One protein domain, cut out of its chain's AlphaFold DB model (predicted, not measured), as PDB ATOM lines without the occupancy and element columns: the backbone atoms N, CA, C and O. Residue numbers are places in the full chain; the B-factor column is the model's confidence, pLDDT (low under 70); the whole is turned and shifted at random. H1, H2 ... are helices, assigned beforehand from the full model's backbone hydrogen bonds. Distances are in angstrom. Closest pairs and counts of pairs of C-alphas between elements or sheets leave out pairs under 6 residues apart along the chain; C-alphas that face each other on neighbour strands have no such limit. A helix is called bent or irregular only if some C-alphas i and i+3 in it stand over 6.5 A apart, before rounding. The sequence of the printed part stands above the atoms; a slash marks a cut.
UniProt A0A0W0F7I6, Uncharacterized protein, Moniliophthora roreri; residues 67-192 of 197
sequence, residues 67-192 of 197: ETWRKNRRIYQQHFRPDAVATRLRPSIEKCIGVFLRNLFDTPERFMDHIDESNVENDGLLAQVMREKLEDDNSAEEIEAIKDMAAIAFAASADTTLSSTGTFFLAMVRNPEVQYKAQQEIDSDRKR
ATOM      1  N   GLU A  67     203.801 115.935  88.586       80.75
ATOM      2  CA  GLU A  67     204.188 115.192  89.796       80.75
ATOM      3  C   GLU A  67     204.190 116.088  91.043       80.75
ATOM      4  O   GLU A  67     203.691 115.678  92.089       80.75
ATOM      5  N   THR A  68     204.629 117.345  90.921       74.75
ATOM      6  CA  THR A  68     204.559 118.340  92.003       74.75
ATOM      7  C   THR A  68     203.117 118.592  92.439       74.75
ATOM      8  O   THR A  68     202.816 118.536  93.629       74.75
ATOM      9  N   TRP A  69     202.191 118.765  91.488       78.56
ATOM     10  CA  TRP A  69     200.769 118.914  91.809       78.56
ATOM     11  C   TRP A  69     200.217 117.678  92.525       78.56
ATOM     12  O   TRP A  69     199.465 117.810  93.490       78.56
ATOM     13  N   ARG A  70     200.600 116.464  92.096       84.25
ATOM     14  CA  ARG A  70     200.178 115.212  92.750       84.25
ATOM     15  C   ARG A  70     200.735 115.100  94.168       84.25
ATOM     16  O   ARG A  70     199.980 114.715  95.060       84.25
ATOM     17  N   LYS A  71     202.015 115.438  94.380       80.50
ATOM     18  CA  LYS A  71     202.663 115.494  95.705       80.50
ATOM     19  C   LYS A  71     201.894 116.454  96.610       80.50
ATOM     20  O   LYS A  71     201.357 116.011  97.623       80.50
ATOM     21  N   ASN A  72     201.711 117.702  96.180       75.94
ATOM     22  CA  ASN A  72     200.968 118.715  96.928       75.94
ATOM     23  C   ASN A  72     199.537 118.242  97.218       75.94
ATOM     24  O   ASN A  72     199.114 118.226  98.369       75.94
ATOM     25  N   ARG A  73     198.806 117.724  96.219       82.19
ATOM     26  CA  ARG A  73     197.436 117.209  96.399       82.19
ATOM     27  C   ARG A  73     197.344 116.139  97.474       82.19
ATOM     28  O   ARG A  73     196.365 116.142  98.216       82.19
ATOM     29  N   ARG A  74     198.316 115.224  97.551       83.88
ATOM     30  CA  ARG A  74     198.335 114.167  98.573       83.88
ATOM     31  C   ARG A  74     198.441 114.754  99.976       83.88
ATOM     32  O   ARG A  74     197.684 114.315 100.835       83.88
ATOM     33  N   ILE A  75     199.297 115.755 100.178       77.06
ATOM     34  CA  ILE A  75     199.460 116.416 101.481       77.06
ATOM     35  C   ILE A  75     198.141 117.095 101.886       77.06
ATOM     36  O   ILE A  75     197.625 116.824 102.964       77.06
ATOM     37  N   TYR A  76     197.504 117.864 100.990       76.88
ATOM     38  CA  TYR A  76     196.191 118.472 101.282       76.88
ATOM     39  C   TYR A  76     195.152 117.397 101.614       76.88
ATOM     40  O   TYR A  76     194.450 117.470 102.619       76.88
ATOM     41  N   GLN A  77     195.054 116.367 100.774       83.75
ATOM     42  CA  GLN A  77     194.064 115.309 100.936       83.75
ATOM     43  C   GLN A  77     194.189 114.587 102.276       83.75
ATOM     44  O   GLN A  77     193.154 114.226 102.820       83.75
ATOM     45  N   GLN A  78     195.393 114.405 102.829       82.00
ATOM     46  CA  GLN A  78     195.593 113.780 104.143       82.00
ATOM     47  C   GLN A  78     194.876 114.535 105.270       82.00
ATOM     48  O   GLN A  78     194.270 113.896 106.129       82.00
ATOM     49  N   HIS A  79     194.870 115.866 105.222       76.94
ATOM     50  CA  HIS A  79     194.227 116.708 106.235       76.94
ATOM     51  C   HIS A  79     192.719 116.905 106.011       76.94
ATOM     52  O   HIS A  79     192.004 117.248 106.948       76.94
ATOM     53  N   PHE A  80     192.217 116.621 104.805       79.06
ATOM     54  CA  PHE A  80     190.792 116.707 104.453       79.06
ATOM     55  C   PHE A  80     190.111 115.334 104.283       79.06
ATOM     56  O   PHE A  80     189.021 115.245 103.715       79.06
ATOM     57  N   ARG A  81     190.720 114.239 104.766       86.75
ATOM     58  CA  ARG A  81     190.062 112.916 104.770       86.75
ATOM     59  C   ARG A  81     188.875 112.924 105.739       86.75
ATOM     60  O   ARG A  81     188.981 113.567 106.779       86.75
ATOM     61  N   PRO A  82     187.803 112.146 105.487       86.38
ATOM     62  CA  PRO A  82     186.633 112.111 106.370       86.38
ATOM     63  C   PRO A  82     186.961 111.880 107.853       86.38
ATOM     64  O   PRO A  82     186.379 112.530 108.713       86.38
ATOM     65  N   ASP A  83     187.925 111.005 108.147       86.94
ATOM     66  CA  ASP A  83     188.377 110.713 109.512       86.94
ATOM     67  C   ASP A  83     189.110 111.900 110.168       86.94
ATOM     68  O   ASP A  83     188.776 112.307 111.281       86.94
ATOM     69  N   ALA A  84     190.036 112.534 109.441       81.81
ATOM     70  CA  ALA A  84     190.724 113.743 109.897       81.81
ATOM     71  C   ALA A  84     189.738 114.906 110.104       81.81
ATOM     72  O   ALA A  84     189.841 115.646 111.079       81.81
ATOM     73  N   VAL A  85     188.732 115.032 109.231       82.00
ATOM     74  CA  VAL A  85     187.660 116.026 109.360       82.00
ATOM     75  C   VAL A  85     186.807 115.772 110.595       82.00
ATOM     76  O   VAL A  85     186.562 116.694 111.371       82.00
ATOM     77  N   ALA A  86     186.391 114.528 110.817       84.75
ATOM     78  CA  ALA A  86     185.569 114.172 111.965       84.75
ATOM     79  C   ALA A  86     186.294 114.375 113.304       84.75
ATOM     80  O   ALA A  86     185.659 114.769 114.278       84.75
ATOM     81  N   THR A  87     187.599 114.111 113.355       83.75
ATOM     82  CA  THR A  87     188.387 114.169 114.596       83.75
ATOM     83  C   THR A  87     188.962 115.552 114.881       83.75
ATOM     84  O   THR A  87     188.951 115.979 116.033       83.75
ATOM     85  N   ARG A  88     189.452 116.262 113.857       78.19
ATOM     86  CA  ARG A  88     190.173 117.535 114.022       78.19
ATOM     87  C   ARG A  88     189.320 118.762 113.700       78.19
ATOM     88  O   ARG A  88     189.347 119.724 114.453       78.19
ATOM     89  N   LEU A  89     188.547 118.746 112.607       77.88
ATOM     90  CA  LEU A  89     187.778 119.929 112.180       77.88
ATOM     91  C   LEU A  89     186.451 120.063 112.923       77.88
ATOM     92  O   LEU A  89     186.057 121.166 113.300       77.88
ATOM     93  N   ARG A  90     185.734 118.950 113.090       83.44
ATOM     94  CA  ARG A  90     184.367 118.958 113.617       83.44
ATOM     95  C   ARG A  90     184.243 119.625 114.996       83.44
ATOM     96  O   ARG A  90     183.328 120.433 115.129       83.44
ATOM     97  N   PRO A  91     185.140 119.390 115.976       84.44
ATOM     98  CA  PRO A  91     185.060 120.077 117.267       84.44
ATOM     99  C   PRO A  91     185.158 121.604 117.141       84.44
ATOM    100  O   PRO A  91     184.384 122.328 117.767       84.44
ATOM    101  N   SER A  92     186.062 122.103 116.290       79.69
ATOM    102  CA  SER A  92     186.222 123.542 116.051       79.69
ATOM    103  C   SER A  92     185.004 124.131 115.335       79.69
ATOM    104  O   SER A  92     184.499 125.167 115.757       79.69
ATOM    105  N   ILE A  93     184.466 123.438 114.324       80.12
ATOM    106  CA  ILE A  93     183.242 123.855 113.622       80.12
ATOM    107  C   ILE A  93     182.054 123.919 114.594       80.12
ATOM    108  O   ILE A  93     181.319 124.903 114.599       80.12
ATOM    109  N   GLU A  94     181.873 122.913 115.453       85.38
ATOM    110  CA  GLU A  94     180.793 122.891 116.451       85.38
ATOM    111  C   GLU A  94     180.929 124.039 117.467       85.38
ATOM    112  O   GLU A  94     179.931 124.677 117.816       85.38
ATOM    113  N   LYS A  95     182.160 124.366 117.889       83.44
ATOM    114  CA  LYS A  95     182.444 125.538 118.733       83.44
ATOM    115  C   LYS A  95     182.059 126.842 118.027       83.44
ATOM    116  O   LYS A  95     181.340 127.644 118.627       83.44
ATOM    117  N   CYS A  96     182.486 127.039 116.776       80.94
ATOM    118  CA  CYS A  96     182.161 128.228 115.981       80.94
ATOM    119  C   CYS A  96     180.650 128.372 115.773       80.94
ATOM    120  O   CYS A  96     180.103 129.438 116.039       80.94
ATOM    121  N   ILE A  97     179.952 127.288 115.414       85.00
ATOM    122  CA  ILE A  97     178.485 127.272 115.287       85.00
ATOM    123  C   ILE A  97     177.827 127.689 116.605       85.00
ATOM    124  O   ILE A  97     176.913 128.510 116.608       85.00
ATOM    125  N   GLY A  98     178.295 127.161 117.738       86.88
ATOM    126  CA  GLY A  98     177.759 127.521 119.047       86.88
ATOM    127  C   GLY A  98     177.928 129.007 119.380       86.88
ATOM    128  O   GLY A  98     177.008 129.611 119.929       86.88
ATOM    129  N   VAL A  99     179.082 129.600 119.062       85.38
ATOM    130  CA  VAL A  99     179.330 131.045 119.234       85.38
ATOM    131  C   VAL A  99     178.434 131.857 118.302       85.38
ATOM    132  O   VAL A  99     177.724 132.745 118.772       85.38
ATOM    133  N   PHE A 100     178.406 131.502 117.018       85.75
ATOM    134  CA  PHE A 100     177.590 132.157 116.002       85.75
ATOM    135  C   PHE A 100     176.111 132.193 116.393       85.75
ATOM    136  O   PHE A 100     175.509 133.262 116.421       85.75
ATOM    137  N   LEU A 101     175.530 131.046 116.761       88.38
ATOM    138  CA  LEU A 101     174.111 130.953 117.109       88.38
ATOM    139  C   LEU A 101     173.754 131.747 118.368       88.38
ATOM    140  O   LEU A 101     172.666 132.315 118.428       88.38
ATOM    141  N   ARG A 102     174.651 131.811 119.363       89.88
ATOM    142  CA  ARG A 102     174.440 132.649 120.555       89.88
ATOM    143  C   ARG A 102     174.440 134.131 120.196       89.88
ATOM    144  O   ARG A 102     173.493 134.830 120.530       89.88
ATOM    145  N   ASN A 103     175.447 134.585 119.457       89.12
ATOM    146  CA  ASN A 103     175.543 135.990 119.070       89.12
ATOM    147  C   ASN A 103     174.380 136.407 118.156       89.12
ATOM    148  O   ASN A 103     173.835 137.504 118.296       89.12
ATOM    149  N   LEU A 104     173.967 135.503 117.263       89.06
ATOM    150  CA  LEU A 104     172.820 135.691 116.387       89.06
ATOM    151  C   LEU A 104     171.504 135.797 117.164       89.06
ATOM    152  O   LEU A 104     170.626 136.556 116.762       89.06
ATOM    153  N   PHE A 105     171.362 135.046 118.260       89.25
ATOM    154  CA  PHE A 105     170.196 135.139 119.136       89.25
ATOM    155  C   PHE A 105     170.124 136.499 119.842       89.25
ATOM    156  O   PHE A 105     169.044 137.079 119.927       89.25
ATOM    157  N   ASP A 106     171.264 137.019 120.300       91.50
ATOM    158  CA  ASP A 106     171.323 138.281 121.043       91.50
ATOM    159  C   ASP A 106     171.201 139.520 120.139       91.50
ATOM    160  O   ASP A 106     170.557 140.498 120.515       91.50
ATOM    161  N   THR A 107     171.821 139.500 118.953       91.75
ATOM    162  CA  THR A 107     171.883 140.652 118.026       91.75
ATOM    163  C   THR A 107     171.698 140.214 116.564       91.75
ATOM    164  O   THR A 107     172.658 140.198 115.783       91.75
ATOM    165  N   PRO A 108     170.478 139.815 116.158       88.62
ATOM    166  CA  PRO A 108     170.211 139.238 114.837       88.62
ATOM    167  C   PRO A 108     170.486 140.190 113.665       88.62
ATOM    168  O   PRO A 108     170.830 139.751 112.567       88.62
ATOM    169  N   GLU A 109     170.376 141.498 113.883       89.00
ATOM    170  CA  GLU A 109     170.674 142.539 112.899       89.00
ATOM    171  C   GLU A 109     172.154 142.588 112.492       89.00
ATOM    172  O   GLU A 109     172.476 143.096 111.419       89.00
ATOM    173  N   ARG A 110     173.048 142.011 113.308       87.81
ATOM    174  CA  ARG A 110     174.493 141.923 113.051       87.81
ATOM    175  C   ARG A 110     174.910 140.570 112.469       87.81
ATOM    176  O   ARG A 110     176.038 140.133 112.653       87.81
ATOM    177  N   PHE A 111     174.007 139.908 111.744       84.62
ATOM    178  CA  PHE A 111     174.212 138.573 111.167       84.62
ATOM    179  C   PHE A 111     175.578 138.387 110.482       84.62
ATOM    180  O   PHE A 111     176.261 137.405 110.758       84.62
ATOM    181  N   MET A 112     175.988 139.323 109.615       81.38
ATOM    182  CA  MET A 112     177.262 139.220 108.886       81.38
ATOM    183  C   MET A 112     178.477 139.349 109.814       81.38
ATOM    184  O   MET A 112     179.434 138.602 109.644       81.38
ATOM    185  N   ASP A 113     178.406 140.219 110.825       84.56
ATOM    186  CA  ASP A 113     179.471 140.394 111.820       84.56
ATOM    187  C   ASP A 113     179.661 139.127 112.667       84.56
ATOM    188  O   ASP A 113     180.758 138.859 113.148       84.56
ATOM    189  N   HIS A 114     178.596 138.340 112.856       82.56
ATOM    190  CA  HIS A 114     178.657 137.092 113.623       82.56
ATOM    191  C   HIS A 114     179.233 135.924 112.831       82.56
ATOM    192  O   HIS A 114     179.695 134.965 113.449       82.56
ATOM    193  N   ILE A 115     179.174 135.973 111.496       73.81
ATOM    194  CA  ILE A 115     179.814 134.966 110.637       73.81
ATOM    195  C   ILE A 115     181.312 135.245 110.496       73.81
ATOM    196  O   ILE A 115     182.080 134.307 110.298       73.81
ATOM    197  N   ASP A 116     181.735 136.504 110.610       69.00
ATOM    198  CA  ASP A 116     183.151 136.852 110.550       69.00
ATOM    199  C   ASP A 116     183.888 136.352 111.809       69.00
ATOM    200  O   ASP A 116     183.682 136.812 112.936       69.00
ATOM    201  N   GLU A 117     184.733 135.336 111.623       59.47
ATOM    202  CA  GLU A 117     185.356 134.530 112.679       59.47
ATOM    203  C   GLU A 117     186.490 135.248 113.429       59.47
ATOM    204  O   GLU A 117     187.174 134.626 114.246       59.47
ATOM    205  N   SER A 118     186.691 136.556 113.227       55.34
ATOM    206  CA  SER A 118     187.779 137.319 113.863       55.34
ATOM    207  C   SER A 118     187.762 137.285 115.402       55.34
ATOM    208  O   SER A 118     188.729 137.702 116.036       55.34
ATOM    209  N   ASN A 119     186.668 136.806 116.008       48.59
ATOM    210  CA  ASN A 119     186.459 136.726 117.455       48.59
ATOM    211  C   ASN A 119     186.634 135.318 118.056       48.59
ATOM    212  O   ASN A 119     186.471 135.160 119.268       48.59
ATOM    213  N   VAL A 120     186.954 134.291 117.260       58.34
ATOM    214  CA  VAL A 120     187.263 132.949 117.779       58.34
ATOM    215  C   VAL A 120     188.778 132.773 117.821       58.34
ATOM    216  O   VAL A 120     189.476 132.993 116.836       58.34
ATOM    217  N   GLU A 121     189.298 132.395 118.990       57.69
ATOM    218  CA  GLU A 121     190.715 132.080 119.190       57.69
ATOM    219  C   GLU A 121     191.221 131.128 118.090       57.69
ATOM    220  O   GLU A 121     190.524 130.175 117.736       57.69
ATOM    221  N   ASN A 122     192.406 131.426 117.539       59.75
ATOM    222  CA  ASN A 122     192.960 130.891 116.285       59.75
ATOM    223  C   ASN A 122     193.395 129.408 116.404       59.75
ATOM    224  O   ASN A 122     194.565 129.038 116.261       59.75
ATOM    225  N   ASP A 123     192.427 128.550 116.708       62.66
ATOM    226  CA  ASP A 123     192.557 127.108 116.927       62.66
ATOM    227  C   ASP A 123     191.891 126.300 115.799       62.66
ATOM    228  O   ASP A 123     191.537 125.129 115.937       62.66
ATOM    229  N   GLY A 124     191.688 126.954 114.652       69.31
ATOM    230  CA  GLY A 124     191.221 126.310 113.433       69.31
ATOM    231  C   GLY A 124     192.222 125.271 112.923       69.31
ATOM    232  O   GLY A 124     193.416 125.321 113.225       69.31
ATOM    233  N   LEU A 125     191.743 124.348 112.085       68.38
ATOM    234  CA  LEU A 125     192.550 123.264 111.511       68.38
ATOM    235  C   LEU A 125     193.879 123.747 110.930       68.38
ATOM    236  O   LEU A 125     194.904 123.105 111.125       68.38
ATOM    237  N   LEU A 126     193.856 124.866 110.201       71.75
ATOM    238  CA  LEU A 126     195.051 125.415 109.568       71.75
ATOM    239  C   LEU A 126     196.105 125.793 110.608       71.75
ATOM    240  O   LEU A 126     197.267 125.443 110.444       71.75
ATOM    241  N   ALA A 127     195.701 126.434 111.703       74.50
ATOM    242  CA  ALA A 127     196.605 126.784 112.788       74.50
ATOM    243  C   ALA A 127     197.125 125.534 113.519       74.50
ATOM    244  O   ALA A 127     198.309 125.462 113.836       74.50
ATOM    245  N   GLN A 128     196.278 124.519 113.721       75.25
ATOM    246  CA  GLN A 128     196.678 123.251 114.335       75.25
ATOM    247  C   GLN A 128     197.697 122.484 113.480       75.25
ATOM    248  O   GLN A 128     198.727 122.061 113.998       75.25
ATOM    249  N   VAL A 129     197.432 122.335 112.179       74.50
ATOM    250  CA  VAL A 129     198.331 121.646 111.238       74.50
ATOM    251  C   VAL A 129     199.648 122.403 111.097       74.50
ATOM    252  O   VAL A 129     200.704 121.780 111.085       74.50
ATOM    253  N   MET A 130     199.602 123.737 111.038       75.94
ATOM    254  CA  MET A 130     200.807 124.566 110.995       75.94
ATOM    255  C   MET A 130     201.650 124.388 112.257       75.94
ATOM    256  O   MET A 130     202.853 124.203 112.137       75.94
ATOM    257  N   ARG A 131     201.049 124.384 113.455       78.00
ATOM    258  CA  ARG A 131     201.784 124.142 114.710       78.00
ATOM    259  C   ARG A 131     202.420 122.752 114.743       78.00
ATOM    260  O   ARG A 131     203.627 122.661 114.912       78.00
ATOM    261  N   GLU A 132     201.640 121.703 114.475       76.81
ATOM    262  CA  GLU A 132     202.119 120.308 114.436       76.81
ATOM    263  C   GLU A 132     203.302 120.150 113.469       76.81
ATOM    264  O   GLU A 132     204.319 119.550 113.798       76.81
ATOM    265  N   LYS A 133     203.204 120.743 112.276       75.69
ATOM    266  CA  LYS A 133     204.220 120.586 111.231       75.69
ATOM    267  C   LYS A 133     205.424 121.511 111.370       75.69
ATOM    268  O   LYS A 133     206.447 121.242 110.748       75.69
ATOM    269  N   LEU A 134     205.320 122.585 112.148       73.88
ATOM    270  CA  LEU A 134     206.459 123.438 112.495       73.88
ATOM    271  C   LEU A 134     207.294 122.854 113.646       73.88
ATOM    272  O   LEU A 134     208.439 123.264 113.812       73.88
ATOM    273  N   GLU A 135     206.731 121.929 114.428       78.19
ATOM    274  CA  GLU A 135     207.417 121.228 115.524       78.19
ATOM    275  C   GLU A 135     208.156 119.954 115.060       78.19
ATOM    276  O   GLU A 135     209.122 119.537 115.697       78.19
ATOM    277  N   ASP A 136     207.729 119.358 113.943       77.44
ATOM    278  CA  ASP A 136     208.391 118.227 113.277       77.44
ATOM    279  C   ASP A 136     209.723 118.647 112.598       77.44
ATOM    280  O   ASP A 136     209.854 119.769 112.108       77.44
ATOM    281  N   ASP A 137     210.684 117.718 112.460       77.69
ATOM    282  CA  ASP A 137     211.937 117.905 111.687       77.69
ATOM    283  C   ASP A 137     211.683 117.818 110.165       77.69
ATOM    284  O   ASP A 137     212.183 116.942 109.457       77.69
ATOM    285  N   ASN A 138     210.798 118.686 109.670       78.06
ATOM    286  CA  ASN A 138     210.439 118.774 108.258       78.06
ATOM    287  C   ASN A 138     211.490 119.566 107.475       78.06
ATOM    288  O   ASN A 138     212.067 120.544 107.956       78.06
ATOM    289  N   SER A 139     211.679 119.199 106.207       79.62
ATOM    290  CA  SER A 139     212.525 119.983 105.310       79.62
ATOM    291  C   SER A 139     211.947 121.387 105.077       79.62
ATOM    292  O   SER A 139     210.735 121.607 105.149       79.62
ATOM    293  N   ALA A 140     212.807 122.352 104.731       76.62
ATOM    294  CA  ALA A 140     212.369 123.713 104.409       76.62
ATOM    295  C   ALA A 140     211.311 123.743 103.283       76.62
ATOM    296  O   ALA A 140     210.362 124.520 103.357       76.62
ATOM    297  N   GLU A 141     211.438 122.849 102.294       72.19
ATOM    298  CA  GLU A 141     210.488 122.692 101.184       72.19
ATOM    299  C   GLU A 141     209.105 122.216 101.667       72.19
ATOM    300  O   GLU A 141     208.071 122.674 101.179       72.19
ATOM    301  N   GLU A 142     209.052 121.308 102.643       73.31
ATOM    302  CA  GLU A 142     207.788 120.815 103.202       73.31
ATOM    303  C   GLU A 142     207.091 121.880 104.046       73.31
ATOM    304  O   GLU A 142     205.883 122.073 103.909       73.31
ATOM    305  N   ILE A 143     207.847 122.617 104.862       74.25
ATOM    306  CA  ILE A 143     207.314 123.742 105.641       74.25
ATOM    307  C   ILE A 143     206.730 124.811 104.707       74.25
ATOM    308  O   ILE A 143     205.667 125.367 104.990       74.25
ATOM    309  N   GLU A 144     207.393 125.092 103.586       73.31
ATOM    310  CA  GLU A 144     206.910 126.031 102.569       73.31
ATOM    311  C   GLU A 144     205.611 125.546 101.912       73.31
ATOM    312  O   GLU A 144     204.614 126.267 101.908       73.31
ATOM    313  N   ALA A 145     205.558 124.287 101.470       72.38
ATOM    314  CA  ALA A 145     204.352 123.712 100.874       72.38
ATOM    315  C   ALA A 145     203.143 123.728 101.832       72.38
ATOM    316  O   ALA A 145     201.995 123.878 101.400       72.38
ATOM    317  N   ILE A 146     203.387 123.578 103.137       74.25
ATOM    318  CA  ILE A 146     202.352 123.630 104.178       74.25
ATOM    319  C   ILE A 146     201.870 125.070 104.408       74.25
ATOM    320  O   ILE A 146     200.665 125.297 104.535       74.25
ATOM    321  N   LYS A 147     202.772 126.059 104.387       74.44
ATOM    322  CA  LYS A 147     202.408 127.486 104.450       74.44
ATOM    323  C   LYS A 147     201.558 127.911 103.255       74.44
ATOM    324  O   LYS A 147     200.503 128.514 103.447       74.44
ATOM    325  N   ASP A 148     201.963 127.527 102.048       73.50
ATOM    326  CA  ASP A 148     201.198 127.784 100.823       73.50
ATOM    327  C   ASP A 148     199.817 127.124 100.870       73.50
ATOM    328  O   ASP A 148     198.815 127.705 100.441       73.50
ATOM    329  N   MET A 149     199.746 125.917 101.440       74.75
ATOM    330  CA  MET A 149     198.488 125.233 101.714       74.75
ATOM    331  C   MET A 149     197.575 126.005 102.641       74.75
ATOM    332  O   MET A 149     196.396 126.169 102.320       74.75
ATOM    333  N   ALA A 150     198.101 126.488 103.760       74.19
ATOM    334  CA  ALA A 150     197.312 127.268 104.695       74.19
ATOM    335  C   ALA A 150     196.794 128.556 104.043       74.19
ATOM    336  O   ALA A 150     195.604 128.853 104.140       74.19
ATOM    337  N   ALA A 151     197.654 129.265 103.309       73.44
ATOM    338  CA  ALA A 151     197.293 130.507 102.636       73.44
ATOM    339  C   ALA A 151     196.174 130.309 101.600       73.44
ATOM    340  O   ALA A 151     195.176 131.034 101.628       73.44
ATOM    341  N   ILE A 152     196.290 129.313 100.709       74.69
ATOM    342  CA  ILE A 152     195.258 129.095  99.686       74.69
ATOM    343  C   ILE A 152     193.965 128.535 100.273       74.69
ATOM    344  O   ILE A 152     192.889 128.899  99.807       74.69
ATOM    345  N   ALA A 153     194.048 127.657 101.277       75.81
ATOM    346  CA  ALA A 153     192.863 127.104 101.920       75.81
ATOM    347  C   ALA A 153     192.052 128.219 102.585       75.81
ATOM    348  O   ALA A 153     190.854 128.304 102.338       75.81
ATOM    349  N   PHE A 154     192.722 129.108 103.328       74.88
ATOM    350  CA  PHE A 154     192.102 130.279 103.940       74.88
ATOM    351  C   PHE A 154     191.468 131.206 102.894       74.88
ATOM    352  O   PHE A 154     190.282 131.520 102.985       74.88
ATOM    353  N   ALA A 155     192.226 131.589 101.860       74.19
ATOM    354  CA  ALA A 155     191.731 132.478 100.808       74.19
ATOM    355  C   ALA A 155     190.539 131.879 100.039       74.19
ATOM    356  O   ALA A 155     189.600 132.589  99.694       74.19
ATOM    357  N   ALA A 156     190.552 130.569  99.775       77.44
ATOM    358  CA  ALA A 156     189.460 129.894  99.081       77.44
ATOM    359  C   ALA A 156     188.205 129.741  99.957       77.44
ATOM    360  O   ALA A 156     187.091 129.767  99.426       77.44
ATOM    361  N   SER A 157     188.369 129.555 101.272       76.06
ATOM    362  CA  SER A 157     187.255 129.279 102.180       76.06
ATOM    363  C   SER A 157     186.582 130.527 102.735       76.06
ATOM    364  O   SER A 157     185.375 130.468 102.953       76.06
ATOM    365  N   ALA A 158     187.314 131.623 102.963       75.12
ATOM    366  CA  ALA A 158     186.792 132.800 103.664       75.12
ATOM    367  C   ALA A 158     185.550 133.390 102.967       75.12
ATOM    368  O   ALA A 158     184.443 133.337 103.505       75.12
ATOM    369  N   ASP A 159     185.697 133.848 101.722       72.94
ATOM    370  CA  ASP A 159     184.608 134.533 101.013       72.94
ATOM    371  C   ASP A 159     183.472 133.582 100.603       72.94
ATOM    372  O   ASP A 159     182.285 133.915 100.691       72.94
ATOM    373  N   THR A 160     183.816 132.371 100.149       84.31
ATOM    374  CA  THR A 160     182.831 131.410  99.627       84.31
ATOM    375  C   THR A 160     181.952 130.827 100.733       84.31
ATOM    376  O   THR A 160     180.740 130.668 100.542       84.31
ATOM    377  N   THR A 161     182.522 130.552 101.910       82.88
ATOM    378  CA  THR A 161     181.771 130.040 103.066       82.88
ATOM    379  C   THR A 161     180.853 131.115 103.636       82.88
ATOM    380  O   THR A 161     179.680 130.836 103.890       82.88
ATOM    381  N   LEU A 162     181.334 132.358 103.748       80.75
ATOM    382  CA  LEU A 162     180.516 133.496 104.174       80.75
ATOM    383  C   LEU A 162     179.317 133.705 103.235       80.75
ATOM    384  O   LEU A 162     178.168 133.754 103.682       80.75
ATOM    385  N   SER A 163     179.562 133.758 101.921       84.19
ATOM    386  CA  SER A 163     178.513 133.976 100.917       84.19
ATOM    387  C   SER A 163     177.486 132.838 100.870       84.19
ATOM    388  O   SER A 163     176.277 133.090 100.830       84.19
ATOM    389  N   SER A 164     177.938 131.580 100.912       88.56
ATOM    390  CA  SER A 164     177.042 130.416 100.911       88.56
ATOM    391  C   SER A 164     176.206 130.324 102.189       88.56
ATOM    392  O   SER A 164     175.002 130.085 102.093       88.56
ATOM    393  N   THR A 165     176.795 130.599 103.358       85.94
ATOM    394  CA  THR A 165     176.076 130.642 104.642       85.94
ATOM    395  C   THR A 165     175.005 131.725 104.620       85.94
ATOM    396  O   THR A 165     173.832 131.435 104.859       85.94
ATOM    397  N   GLY A 166     175.356 132.957 104.242       86.56
ATOM    398  CA  GLY A 166     174.384 134.046 104.125       86.56
ATOM    399  C   GLY A 166     173.262 133.737 103.129       86.56
ATOM    400  O   GLY A 166     172.084 133.937 103.431       86.56
ATOM    401  N   THR A 167     173.603 133.163 101.972       90.69
ATOM    402  CA  THR A 167     172.618 132.735 100.965       90.69
ATOM    403  C   THR A 167     171.685 131.654 101.509       90.69
ATOM    404  O   THR A 167     170.476 131.722 101.288       90.69
ATOM    405  N   PHE A 168     172.217 130.676 102.245       90.44
ATOM    406  CA  PHE A 168     171.431 129.611 102.860       90.44
ATOM    407  C   PHE A 168     170.429 130.160 103.882       90.44
ATOM    408  O   PHE A 168     169.241 129.852 103.793       90.44
ATOM    409  N   PHE A 169     170.870 131.017 104.807       88.38
ATOM    410  CA  PHE A 169     169.975 131.626 105.797       88.38
ATOM    411  C   PHE A 169     168.901 132.492 105.140       88.38
ATOM    412  O   PHE A 169     167.726 132.386 105.491       88.38
ATOM    413  N   LEU A 170     169.268 133.285 104.130       89.94
ATOM    414  CA  LEU A 170     168.301 134.058 103.354       89.94
ATOM    415  C   LEU A 170     167.263 133.149 102.679       89.94
ATOM    416  O   LEU A 170     166.068 133.451 102.706       89.94
ATOM    417  N   ALA A 171     167.700 132.032 102.095       93.69
ATOM    418  CA  ALA A 171     166.803 131.058 101.488       93.69
ATOM    419  C   ALA A 171     165.861 130.422 102.523       93.69
ATOM    420  O   ALA A 171     164.669 130.306 102.246       93.69
ATOM    421  N   MET A 172     166.353 130.067 103.714       92.38
ATOM    422  CA  MET A 172     165.531 129.505 104.796       92.38
ATOM    423  C   MET A 172     164.481 130.500 105.301       92.38
ATOM    424  O   MET A 172     163.309 130.148 105.399       92.38
ATOM    425  N   VAL A 173     164.862 131.763 105.527       90.50
ATOM    426  CA  VAL A 173     163.931 132.817 105.978       90.50
ATOM    427  C   VAL A 173     162.842 133.094 104.940       90.50
ATOM    428  O   VAL A 173     161.699 133.368 105.298       90.50
ATOM    429  N   ARG A 174     163.171 133.015 103.644       94.69
ATOM    430  CA  ARG A 174     162.196 133.232 102.564       94.69
ATOM    431  C   ARG A 174     161.309 132.026 102.252       94.69
ATOM    432  O   ARG A 174     160.310 132.221 101.568       94.69
ATOM    433  N   ASN A 175     161.641 130.828 102.740       96.00
ATOM    434  CA  ASN A 175     160.877 129.597 102.492       96.00
ATOM    435  C   ASN A 175     160.628 128.823 103.809       96.00
ATOM    436  O   ASN A 175     161.177 127.727 104.000       96.00
ATOM    437  N   PRO A 176     159.828 129.371 104.746       95.38
ATOM    438  CA  PRO A 176     159.633 128.786 106.078       95.38
ATOM    439  C   PRO A 176     159.069 127.358 106.056       95.38
ATOM    440  O   PRO A 176     159.361 126.549 106.934       95.38
ATOM    441  N   GLU A 177     158.273 127.011 105.045       96.38
ATOM    442  CA  GLU A 177     157.721 125.671 104.858       96.38
ATOM    443  C   GLU A 177     158.798 124.627 104.545       96.38
ATOM    444  O   GLU A 177     158.688 123.480 104.985       96.38
ATOM    445  N   VAL A 178     159.848 125.013 103.811       95.00
ATOM    446  CA  VAL A 178     161.010 124.152 103.547       95.00
ATOM    447  C   VAL A 178     161.833 124.002 104.819       95.00
ATOM    448  O   VAL A 178     162.189 122.881 105.182       95.00
ATOM    449  N   GLN A 179     162.069 125.105 105.534       93.50
ATOM    450  CA  GLN A 179     162.789 125.091 106.808       93.50
ATOM    451  C   GLN A 179     162.102 124.178 107.838       93.50
ATOM    452  O   GLN A 179     162.759 123.355 108.474       93.50
ATOM    453  N   TYR A 180     160.775 124.268 107.969       94.62
ATOM    454  CA  TYR A 180     160.008 123.442 108.902       94.62
ATOM    455  C   TYR A 180     160.087 121.948 108.560       94.62
ATOM    456  O   TYR A 180     160.298 121.124 109.450       94.62
ATOM    457  N   LYS A 181     159.986 121.589 107.274       94.25
ATOM    458  CA  LYS A 181     160.158 120.197 106.822       94.25
ATOM    459  C   LYS A 181     161.556 119.665 107.134       94.25
ATOM    460  O   LYS A 181     161.670 118.564 107.664       94.25
ATOM    461  N   ALA A 182     162.597 120.454 106.861       90.62
ATOM    462  CA  ALA A 182     163.973 120.078 107.175       90.62
ATOM    463  C   ALA A 182     164.172 119.854 108.687       90.62
ATOM    464  O   ALA A 182     164.782 118.866 109.090       90.62
ATOM    465  N   GLN A 183     163.597 120.718 109.534       90.88
ATOM    466  CA  GLN A 183     163.652 120.554 110.989       90.88
ATOM    467  C   GLN A 183     162.953 119.265 111.452       90.88
ATOM    468  O   GLN A 183     163.494 118.544 112.288       90.88
ATOM    469  N   GLN A 184     161.783 118.939 110.887       94.25
ATOM    470  CA  GLN A 184     161.071 117.698 111.212       94.25
ATOM    471  C   GLN A 184     161.890 116.446 110.876       94.25
ATOM    472  O   GLN A 184     161.898 115.497 111.661       94.25
ATOM    473  N   GLU A 185     162.574 116.436 109.730       93.06
ATOM    474  CA  GLU A 185     163.433 115.322 109.314       93.06
ATOM    475  C   GLU A 185     164.587 115.120 110.307       93.06
ATOM    476  O   GLU A 185     164.739 114.026 110.855       93.06
ATOM    477  N   ILE A 186     165.304 116.198 110.647       90.00
ATOM    478  CA  ILE A 186     166.398 116.185 111.632       90.00
ATOM    479  C   ILE A 186     165.910 115.685 113.001       90.00
ATOM    480  O   ILE A 186     166.541 114.823 113.621       90.00
ATOM    481  N   ASP A 187     164.773 116.198 113.475       92.31
ATOM    482  CA  ASP A 187     164.197 115.806 114.764       92.31
ATOM    483  C   ASP A 187     163.751 114.338 114.779       92.31
ATOM    484  O   ASP A 187     163.803 113.682 115.824       92.31
ATOM    485  N   SER A 188     163.309 113.812 113.634       91.88
ATOM    486  CA  SER A 188     162.915 112.411 113.490       91.88
ATOM    487  C   SER A 188     164.119 111.468 113.525       91.88
ATOM    488  O   SER A 188     164.081 110.459 114.234       91.88
ATOM    489  N   ASP A 189     165.217 111.825 112.855       84.38
ATOM    490  CA  ASP A 189     166.448 111.034 112.844       84.38
ATOM    491  C   ASP A 189     167.135 111.037 114.208       84.38
ATOM    492  O   ASP A 189     167.599 109.994 114.670       84.38
ATOM    493  N   ARG A 190     167.115 112.167 114.925       79.31
ATOM    494  CA  ARG A 190     167.639 112.250 116.298       79.31
ATOM    495  C   ARG A 190     166.889 111.339 117.281       79.31
ATOM    496  O   ARG A 190     167.460 110.935 118.292       79.31
ATOM    497  N   LYS A 191     165.620 111.023 117.007       75.50
ATOM    498  CA  LYS A 191     164.780 110.140 117.836       75.50
ATOM    499  C   LYS A 191     164.911 108.657 117.477       75.50
ATOM    500  O   LYS A 191     164.374 107.827 118.211       75.50
ATOM    501  N   ARG A 192     165.599 108.293 116.388       69.25
ATOM    502  CA  ARG A 192     165.841 106.881 116.057       69.25
ATOM    503  C   ARG A 192     166.806 106.268 117.083       69.25
ATOM    504  O   ARG A 192     167.888 106.817 117.288       69.25
TER     505      ARG A 192
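This is residues 67 to 192 of the 197 residues of an uncharacterized protein of Moniliophthora roreri (UniProt A0A0W0F7I6). A long helix, H5, bent but running nearly straight, makes one long side of a loose, open frame. H4 folds back beside its first arm, H5a, as a helical hairpin, kinked H2 makes much of the other side, and short H3 folds back from the end of H2 toward H5b. H1 lies across H5a near the start of H2, while H6 turns off at a corner after H5b, its residues 183 to 190 sticking out. The printed part has 126 residues with six named helices, H1 to H6 in order, and no named strand, and its class is all helix. It is loose, with a radius of gyration of the C-alphas of 18.2 A, and elongated, spanning 54 by 35 by 24 A.

By its hydrogen bonds H5, residues 140 to 174, was assigned as one helix, but it is bent: C-alphas 156 and 159 are 7.0 A apart. Its arms are H5a, residues 140 to 156, 24.3 A long from C-alpha 140 at (212.369, 123.713, 104.409), and H5b, residues 159 to 174, 22.5 A. H4 is residues 125 to 135, 15.5 A. H2, residues 82 to 106, 33.7 A, has a kink of 49 degrees near residue 89 and is only just irregular, with C-alphas 88 and 91 6.6 A apart. H3, residues 108 to 115, 11.3 A, is irregular, with C-alphas 109 and 112 8.4 A apart. H1, residues 67 to 79, 19.3 A, begins with C-alpha 67 at (204.188, 115.192, 89.796). H6, residues 176 to 190, 21.0 A, ends with C-alpha 190 at (167.639, 112.250, 116.298).

H5a and H5b stand at a shallow tilt of 28 degrees. H5a, with residues 143 to 150 alone, touches H4 in a hairpin, a shallow tilt of 9 degrees, opposite ways; the closest C-alphas, of Leu 126 and Ala 150, are 5.7 A apart. H4 only just touches H2, with 3 pairs of C-alphas within 8 A, the closest those of Leu 89 and Leu 125 at 5.9 A, at a steep tilt of 49 degrees. H2 and H3 form the other hairpin, touching closest at the C-alphas of Phe 100 and His 114, 5.6 A. H3 is close but not clearly touching H5b, closest at the C-alphas of Ile 115 and Leu 162, 6.7 A. H2 is apart from both H5a and H5b. H1 is close but not clearly touching H5a, closest at the C-alphas of Tyr 76 and Met 149, 7.2 A. H5b and H6 touch only at the corner, and only just, with 3 pairs of C-alphas within 8 A, about perpendicular at 75 degrees; the closest C-alphas are those of Met 172 and Gln 179, 5.6 A. Every O i to N i+4 pair is within hydrogen-bond range in H4, H5a, H5b and H6, against 8 of 9 in H1, 18 of 21 in H2 and 2 of 4 in H3.

The two C-alphas farthest apart, of Asp 137 and Glu 177, are 55.2 A apart. The printed part has no cut and no long link; H3 to H4 is short and the others are tight. The mean pLDDT of the printed part is 80.9, with residues 116 to 125 and residue 192 under 70.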